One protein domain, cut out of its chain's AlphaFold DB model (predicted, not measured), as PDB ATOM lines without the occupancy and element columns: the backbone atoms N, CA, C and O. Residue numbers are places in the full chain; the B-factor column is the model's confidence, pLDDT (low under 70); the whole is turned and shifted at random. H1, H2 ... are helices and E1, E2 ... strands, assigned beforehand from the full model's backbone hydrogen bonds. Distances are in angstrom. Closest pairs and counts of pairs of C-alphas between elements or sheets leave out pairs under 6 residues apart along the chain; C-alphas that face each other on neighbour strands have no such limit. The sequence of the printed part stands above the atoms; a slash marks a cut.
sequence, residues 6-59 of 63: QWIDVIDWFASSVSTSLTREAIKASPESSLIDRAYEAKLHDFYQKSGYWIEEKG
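AT A GLANCE: This is residues 6 to 59 of the 63 residues of an uncharacterized protein of Paraburkholderia terrae (UniProt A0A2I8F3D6). The model is an open, loose arch: a two-stranded hairpin, E1 and E2, makes one foot, H3 makes the other, and H1 and H2 lie along the span between them. No helix touches another, and the tip of the hairpin, residues 12 to 17, sticks out free. The printed part has 54 residues, with two strands and three helices in the order E1, E2, H1, H2, H3; the sheet E1 - E2 is antiparallel and the class is mixed, helices and strands. The whole is loose, with a radius of gyration of the C-alphas of 13.1 A and spans of 35 by 30 by 19 A.

HOW THE PARTS SIT: Start at the hairpin of E1, residues 8 to 12, and E2, residues 17 to 20, antiparallel at 160 degrees. C-alphas 11 and 18 face each other at 4.6 A; N 12 and O 17, 2.8 A apart, and N 19 and O 10, 2.8 A apart, are within hydrogen-bond range. Going outward, H1, residues 24 to 28, is apart from E1. H2, residues 38 to 47, and H3, residues 53 to 59, are apart from each other, from H1 and from both strands. In H1 and H2 every O i to N i+4 pair is within hydrogen-bond range; in H3 0 of 3 are, beside 3 of 4 O i to N i+3 pairs.

IN THESE COORDINATES: Find C-alpha 8 at (49.697, -27.956, 231.916); from there E1 runs 10.6 A to Asp 12, and E2 runs 10.1 A from Ser 17 to Thr 20. H1 is 6.2 A long. Find C-alpha 38 at (46.994, -9.241, 238.740), where H2 begins its 14.0 A. H3 runs 11.4 A from Tyr 53 to C-alpha 59 at (39.634, -22.224, 251.845).

THE WHOLE: Look for the two C-alphas farthest apart at Ala 15 and Lys 58, 37.1 A. The printed part has no cut. The link from H1 to H2 is short, and the other links are tight. The mean pLDDT of the printed part is 81.3; residues 55 to 59 are under 70.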
ATOM      1  N   GLN A   6      49.762 -23.963 235.779       79.56
ATOM      2  CA  GLN A   6      48.696 -24.770 236.382       79.56
ATOM      3  C   GLN A   6      47.739 -25.426 235.364       79.56
ATOM      4  O   GLN A   6      46.969 -26.305 235.731       79.56
ATOM      5  N   TRP A   7      47.735 -24.989 234.098       83.88
ATOM      6  CA  TRP A   7      46.904 -25.587 233.042       83.88
ATOM      7  C   TRP A   7      47.643 -26.648 232.227       83.88
ATOM      8  O   TRP A   7      47.070 -27.208 231.288       83.88
ATOM      9  N   ILE A   8      48.913 -26.898 232.540       86.94
ATOM     10  CA  ILE A   8      49.697 -27.956 231.916       86.94
ATOM     11  C   ILE A   8      49.332 -29.272 232.602       86.94
ATOM     12  O   ILE A   8      49.454 -29.394 233.816       86.94
ATOM     13  N   ASP A   9      48.874 -30.237 231.810       87.50
ATOM     14  CA  ASP A   9      48.439 -31.552 232.286       87.50
ATOM     15  C   ASP A   9      49.631 -32.511 232.386       87.50
ATOM     16  O   ASP A   9      49.847 -33.163 233.406       87.50
ATOM     17  N   VAL A  10      50.474 -32.529 231.346       88.06
ATOM     18  CA  VAL A  10      51.679 -33.365 231.287       88.06
ATOM     19  C   VAL A  10      52.840 -32.570 230.709       88.06
ATOM     20  O   VAL A  10      52.697 -31.887 229.695       88.06
ATOM     21  N   ILE A  11      54.010 -32.700 231.334       88.38
ATOM     22  CA  ILE A  11      55.276 -32.185 230.814       88.38
ATOM     23  C   ILE A  11      56.130 -33.381 230.404       88.38
ATOM     24  O   ILE A  11      56.610 -34.130 231.255       88.38
ATOM     25  N   ASP A  12      56.324 -33.553 229.101       89.31
ATOM     26  CA  ASP A  12      57.265 -34.520 228.559       89.31
ATOM     27  C   ASP A  12      58.616 -33.834 228.337       89.31
ATOM     28  O   ASP A  12      58.848 -33.136 227.346       89.31
ATOM     29  N   TRP A  13      59.520 -34.002 229.300       90.75
ATOM     30  CA  TRP A  13      60.856 -33.409 229.239       90.75
ATOM     31  C   TRP A  13      61.731 -34.032 228.148       90.75
ATOM     32  O   TRP A  13      62.563 -33.340 227.565       90.75
ATOM     33  N   PHE A  14      61.540 -35.320 227.852       90.94
ATOM     34  CA  PHE A  14      62.355 -36.050 226.882       90.94
ATOM     35  C   PHE A  14      62.064 -35.596 225.447       90.94
ATOM     36  O   PHE A  14      62.980 -35.370 224.659       90.94
ATOM     37  N   ALA A  15      60.790 -35.383 225.132       91.12
ATOM     38  CA  ALA A  15      60.306 -34.822 223.880       91.12
ATOM     39  C   ALA A  15      60.253 -33.284 223.889       91.12
ATOM     40  O   ALA A  15      59.883 -32.692 222.876       91.12
ATOM     41  N   SER A  16      60.604 -32.628 225.005       88.94
ATOM     42  CA  SER A  16      60.476 -31.172 225.198       88.94
ATOM     43  C   SER A  16      59.085 -30.640 224.816       88.94
ATOM     44  O   SER A  16      58.952 -29.593 224.180       88.94
ATOM     45  N   SER A  17      58.038 -31.382 225.182       87.81
ATOM     46  CA  SER A  17      56.650 -31.099 224.819       87.81
ATOM     47  C   SER A  17      55.778 -30.971 226.061       87.81
ATOM     48  O   SER A  17      55.949 -31.691 227.040       87.81
ATOM     49  N   VAL A  18      54.803 -30.067 226.009       87.38
ATOM     50  CA  VAL A  18      53.789 -29.906 227.056       87.38
ATOM     51  C   VAL A  18      52.414 -30.214 226.486       87.38
ATOM     52  O   VAL A  18      52.053 -29.733 225.410       87.38
ATOM     53  N   SER A  19      51.643 -31.011 227.215       87.62
ATOM     54  CA  SER A  19      50.255 -31.329 226.899       87.62
ATOM     55  C   SER A  19      49.344 -30.541 227.828       87.62
ATOM     56  O   SER A  19      49.558 -30.477 229.037       87.62
ATOM     57  N   THR A  20      48.315 -29.925 227.262       86.94
ATOM     58  CA  THR A  20      47.288 -29.184 227.997       86.94
ATOM     59  C   THR A  20      45.930 -29.500 227.387       86.94
ATOM     60  O   THR A  20      45.830 -29.761 226.189       86.94
ATOM     61  N   SER A  21      44.872 -29.458 228.194       86.00
ATOM     62  CA  SER A  21      43.497 -29.590 227.698       86.00
ATOM     63  C   SER A  21      43.039 -28.369 226.885       86.00
ATOM     64  O   SER A  21      41.950 -28.388 226.315       86.00
ATOM     65  N   LEU A  22      43.829 -27.289 226.854       83.50
ATOM     66  CA  LEU A  22      43.542 -26.095 226.063       83.50
ATOM     67  C   LEU A  22      43.851 -26.329 224.581       83.50
ATOM     68  O   LEU A  22      44.893 -26.872 224.215       83.50
ATOM     69  N   THR A  23      42.957 -25.875 223.704       84.81
ATOM     70  CA  THR A  23      43.172 -25.973 222.259       84.81
ATOM     71  C   THR A  23      44.216 -24.961 221.793       84.81
ATOM     72  O   THR A  23      44.360 -23.862 222.338       84.81
ATOM     73  N   ARG A  24      44.935 -25.296 220.716       83.75
ATOM     74  CA  ARG A  24      45.935 -24.399 220.113       83.75
ATOM     75  C   ARG A  24      45.339 -23.051 219.694       83.75
ATOM     76  O   ARG A  24      46.035 -22.041 219.718       83.75
ATOM     77  N   GLU A  25      44.072 -23.034 219.300       83.81
ATOM     78  CA  GLU A  25      43.338 -21.820 218.933       83.81
ATOM     79  C   GLU A  25      43.124 -20.907 220.137       83.81
ATOM     80  O   GLU A  25      43.421 -19.718 220.054       83.81
ATOM     81  N   ALA A  26      42.716 -21.471 221.276       82.06
ATOM     82  CA  ALA A  26      42.566 -20.721 222.515       82.06
ATOM     83  C   ALA A  26      43.910 -20.116 222.955       82.06
ATOM     84  O   ALA A  26      43.971 -18.964 223.376       82.06
ATOM     85  N   ILE A  27      45.012 -20.856 222.800       82.69
ATOM     86  CA  ILE A  27      46.364 -20.361 223.101       82.69
ATOM     87  C   ILE A  27      46.760 -19.208 222.161       82.69
ATOM     88  O   ILE A  27      47.321 -18.208 222.605       82.69
ATOM     89  N   LYS A  28      46.438 -19.301 220.868       82.94
ATOM     90  CA  LYS A  28      46.698 -18.220 219.900       82.94
ATOM     91  C   LYS A  28      45.859 -16.971 220.155       82.94
ATOM     92  O   LYS A  28      46.335 -15.874 219.896       82.94
ATOM     93  N   ALA A  29      44.640 -17.142 220.653       83.88
ATOM     94  CA  ALA A  29      43.747 -16.045 220.997       83.88
ATOM     95  C   ALA A  29      44.071 -15.408 222.366       83.88
ATOM     96  O   ALA A  29      43.368 -14.497 222.793       83.88
ATOM     97  N   SER A  30      45.139 -15.868 223.037       80.94
ATOM     98  CA  SER A  30      45.632 -15.301 224.294       80.94
ATOM     99  C   SER A  30      45.832 -13.786 224.162       80.94
ATOM    100  O   SER A  30      46.522 -13.354 223.231       80.94
ATOM    101  N   PRO A  31      45.289 -12.972 225.085       76.94
ATOM    102  CA  PRO A  31      45.493 -11.533 225.060       76.94
ATOM    103  C   PRO A  31      46.989 -11.218 225.147       76.94
ATOM    104  O   PRO A  31      47.690 -11.712 226.029       76.94
ATOM    105  N   GLU A  32      47.501 -10.395 224.238       75.00
ATOM    106  CA  GLU A  32      48.900  -9.972 224.284       75.00
ATOM    107  C   GLU A  32      49.081  -8.913 225.376       75.00
ATOM    108  O   GLU A  32      48.370  -7.910 225.398       75.00
ATOM    109  N   SER A  33      50.018  -9.129 226.301       72.88
ATOM    110  CA  SER A  33      50.394  -8.120 227.290       72.88
ATOM    111  C   SER A  33      51.892  -8.140 227.536       72.88
ATOM    112  O   SER A  33      52.510  -9.199 227.627       72.88
ATOM    113  N   SER A  34      52.461  -6.946 227.648       73.81
ATOM    114  CA  SER A  34      53.846  -6.698 228.044       73.81
ATOM    115  C   SER A  34      54.017  -6.617 229.563       73.81
ATOM    116  O   SER A  34      55.135  -6.725 230.061       73.81
ATOM    117  N   LEU A  35      52.916  -6.432 230.298       78.94
ATOM    118  CA  LEU A  35      52.878  -6.305 231.750       78.94
ATOM    119  C   LEU A  35      51.979  -7.400 232.321       78.94
ATOM    120  O   LEU A  35      50.762  -7.406 232.112       78.94
ATOM    121  N   ILE A  36      52.601  -8.341 233.027       80.25
ATOM    122  CA  ILE A  36      51.891  -9.367 233.786       80.25
ATOM    123  C   ILE A  36      51.593  -8.774 235.164       80.25
ATOM    124  O   ILE A  36      52.447  -8.768 236.044       80.25
ATOM    125  N   ASP A  37      50.393  -8.219 235.306       86.06
ATOM    126  CA  ASP A  37      49.829  -7.748 236.574       86.06
ATOM    127  C   ASP A  37      48.608  -8.603 236.951       86.06
ATOM    128  O   ASP A  37      47.987  -9.218 236.078       86.06
ATOM    129  N   ARG A  38      48.206  -8.581 238.224       82.56
ATOM    130  CA  ARG A  38      46.994  -9.241 238.740       82.56
ATOM    131  C   ARG A  38      45.754  -8.978 237.883       82.56
ATOM    132  O   ARG A  38      44.960  -9.890 237.659       82.56
ATOM    133  N   ALA A  39      45.569  -7.754 237.386       83.31
ATOM    134  CA  ALA A  39      44.428  -7.423 236.531       83.31
ATOM    135  C   ALA A  39      44.492  -8.126 235.162       83.31
ATOM    136  O   ALA A  39      43.461  -8.499 234.601       83.31
ATOM    137  N   TYR A  40      45.698  -8.308 234.621       85.00
ATOM    138  CA  TYR A  40      45.913  -9.064 233.393       85.00
ATOM    139  C   TYR A  40      45.726 -10.565 233.632       85.00
ATOM    140  O   TYR A  40      45.027 -11.210 232.857       85.00
ATOM    141  N   GLU A  41      46.266 -11.112 234.725       83.88
ATOM    142  CA  GLU A  41      46.055 -12.513 235.106       83.88
ATOM    143  C   GLU A  41      44.569 -12.835 235.290       83.88
ATOM    144  O   GLU A  41      44.104 -13.861 234.801       83.88
ATOM    145  N   ALA A  42      43.802 -11.941 235.922       84.31
ATOM    146  CA  ALA A  42      42.358 -12.094 236.068       84.31
ATOM    147  C   ALA A  42      41.643 -12.143 234.707       84.31
ATOM    148  O   ALA A  42      40.808 -13.017 234.493       84.31
ATOM    149  N   LYS A  43      42.009 -11.262 233.765       84.94
ATOM    150  CA  LYS A  43      41.480 -11.290 232.390       84.94
ATOM    151  C   LYS A  43      41.886 -12.550 231.634       84.94
ATOM    152  O   LYS A  43      41.092 -13.074 230.867       84.94
ATOM    153  N   LEU A  44      43.113 -13.028 231.830       85.94
ATOM    154  CA  LEU A  44      43.604 -14.256 231.214       85.94
ATOM    155  C   LEU A  44      42.813 -15.466 231.731       85.94
ATOM    156  O   LEU A  44      42.349 -16.287 230.947       85.94
ATOM    157  N   HIS A  45      42.618 -15.550 233.045       85.50
ATOM    158  CA  HIS A  45      41.816 -16.590 233.681       85.50
ATOM    159  C   HIS A  45      40.346 -16.546 233.246       85.50
ATOM    160  O   HIS A  45      39.789 -17.594 232.926       85.50
ATOM    161  N   ASP A  46      39.743 -15.358 233.162       85.12
ATOM    162  CA  ASP A  46      38.388 -15.156 232.634       85.12
ATOM    163  C   ASP A  46      38.278 -15.593 231.163       85.12
ATOM    164  O   ASP A  46      37.400 -16.380 230.814       85.12
ATOM    165  N   PHE A  47      39.241 -15.194 230.328       86.38
ATOM    166  CA  PHE A  47      39.308 -15.556 228.911       86.38
ATOM    167  C   PHE A  47      39.350 -17.073 228.687       86.38
ATOM    168  O   PHE A  47      38.675 -17.594 227.800       86.38
ATOM    169  N   TYR A  48      40.122 -17.797 229.502       83.75
ATOM    170  CA  TYR A  48      40.191 -19.260 229.455       83.75
ATOM    171  C   TYR A  48      39.112 -19.956 230.294       83.75
ATOM    172  O   TYR A  48      39.082 -21.188 230.331       83.75
ATOM    173  N   GLN A  49      38.240 -19.195 230.965       83.31
ATOM    174  CA  GLN A  49      37.244 -19.681 231.923       83.31
ATOM    175  C   GLN A  49      37.841 -20.628 232.978       83.31
ATOM    176  O   GLN A  49      37.269 -21.664 233.325       83.31
ATOM    177  N   LYS A  50      39.033 -20.293 233.477       80.19
ATOM    178  CA  LYS A  50      39.766 -21.071 234.478       80.19
ATOM    179  C   LYS A  50      39.768 -20.344 235.815       80.19
ATOM    180  O   LYS A  50      40.085 -19.160 235.890       80.19
ATOM    181  N   SER A  51      39.490 -21.075 236.891       79.44
ATOM    182  CA  SER A  51      39.572 -20.538 238.250       79.44
ATOM    183  C   SER A  51      40.980 -20.038 238.557       79.44
ATOM    184  O   SER A  51      41.966 -20.690 238.222       79.44
ATOM    185  N   GLY A  52      41.067 -18.854 239.156       76.44
ATOM    186  CA  GLY A  52      42.314 -18.311 239.683       76.44
ATOM    187  C   GLY A  52      42.853 -19.171 240.812       76.44
ATOM    188  O   GLY A  52      42.108 -19.479 241.737       76.44
ATOM    189  N   TYR A  53      44.148 -19.483 240.798       76.25
ATOM    190  CA  TYR A  53      44.808 -20.188 241.907       76.25
ATOM    191  C   TYR A  53      44.648 -19.450 243.255       76.25
ATOM    192  O   TYR A  53      44.660 -20.050 244.323       76.25
ATOM    193  N   TRP A  54      44.432 -18.130 243.214       78.62
ATOM    194  CA  TRP A  54      44.144 -17.286 244.378       78.62
ATOM    195  C   TRP A  54      42.766 -17.526 245.017       78.62
ATOM    196  O   TRP A  54      42.503 -17.002 246.098       78.62
ATOM    197  N   ILE A  55      41.872 -18.277 244.369       66.50
ATOM    198  CA  ILE A  55      40.569 -18.654 244.933       66.50
ATOM    199  C   ILE A  55      40.746 -19.768 245.983       66.50
ATOM    200  O   ILE A  55      40.023 -19.782 246.976       66.50
ATOM    201  N   GLU A  56      41.735 -20.654 245.815       60.50
ATOM    202  CA  GLU A  56      41.974 -21.794 246.718       60.50
ATOM    203  C   GLU A  56      42.615 -21.390 248.059       60.50
ATOM    204  O   GLU A  56      42.384 -22.047 249.071       60.50
ATOM    205  N   GLU A  57      43.325 -20.257 248.127       55.09
ATOM    206  CA  GLU A  57      43.868 -19.737 249.397       55.09
ATOM    207  C   GLU A  57      42.779 -19.259 250.378       55.09
ATOM    208  O   GLU A  57      43.006 -19.166 251.581       55.09
ATOM    209  N   LYS A  58      41.556 -19.003 249.900       52.50
ATOM    210  CA  LYS A  58      40.402 -18.617 250.732       52.50
ATOM    211  C   LYS A  58      39.609 -19.834 251.236       52.50
ATOM    212  O   LYS A  58      38.390 -19.760 251.366       52.50
ATOM    213  N   GLY A  59      40.285 -20.953 251.511       56.47
ATOM    214  CA  GLY A  59      39.634 -22.224 251.845       56.47
ATOM    215  C   GLY A  59      40.271 -23.076 252.945       56.47
ATOM    216  O   GLY A  59      39.804 -24.192 253.148       56.47
TER     217      GLY A  59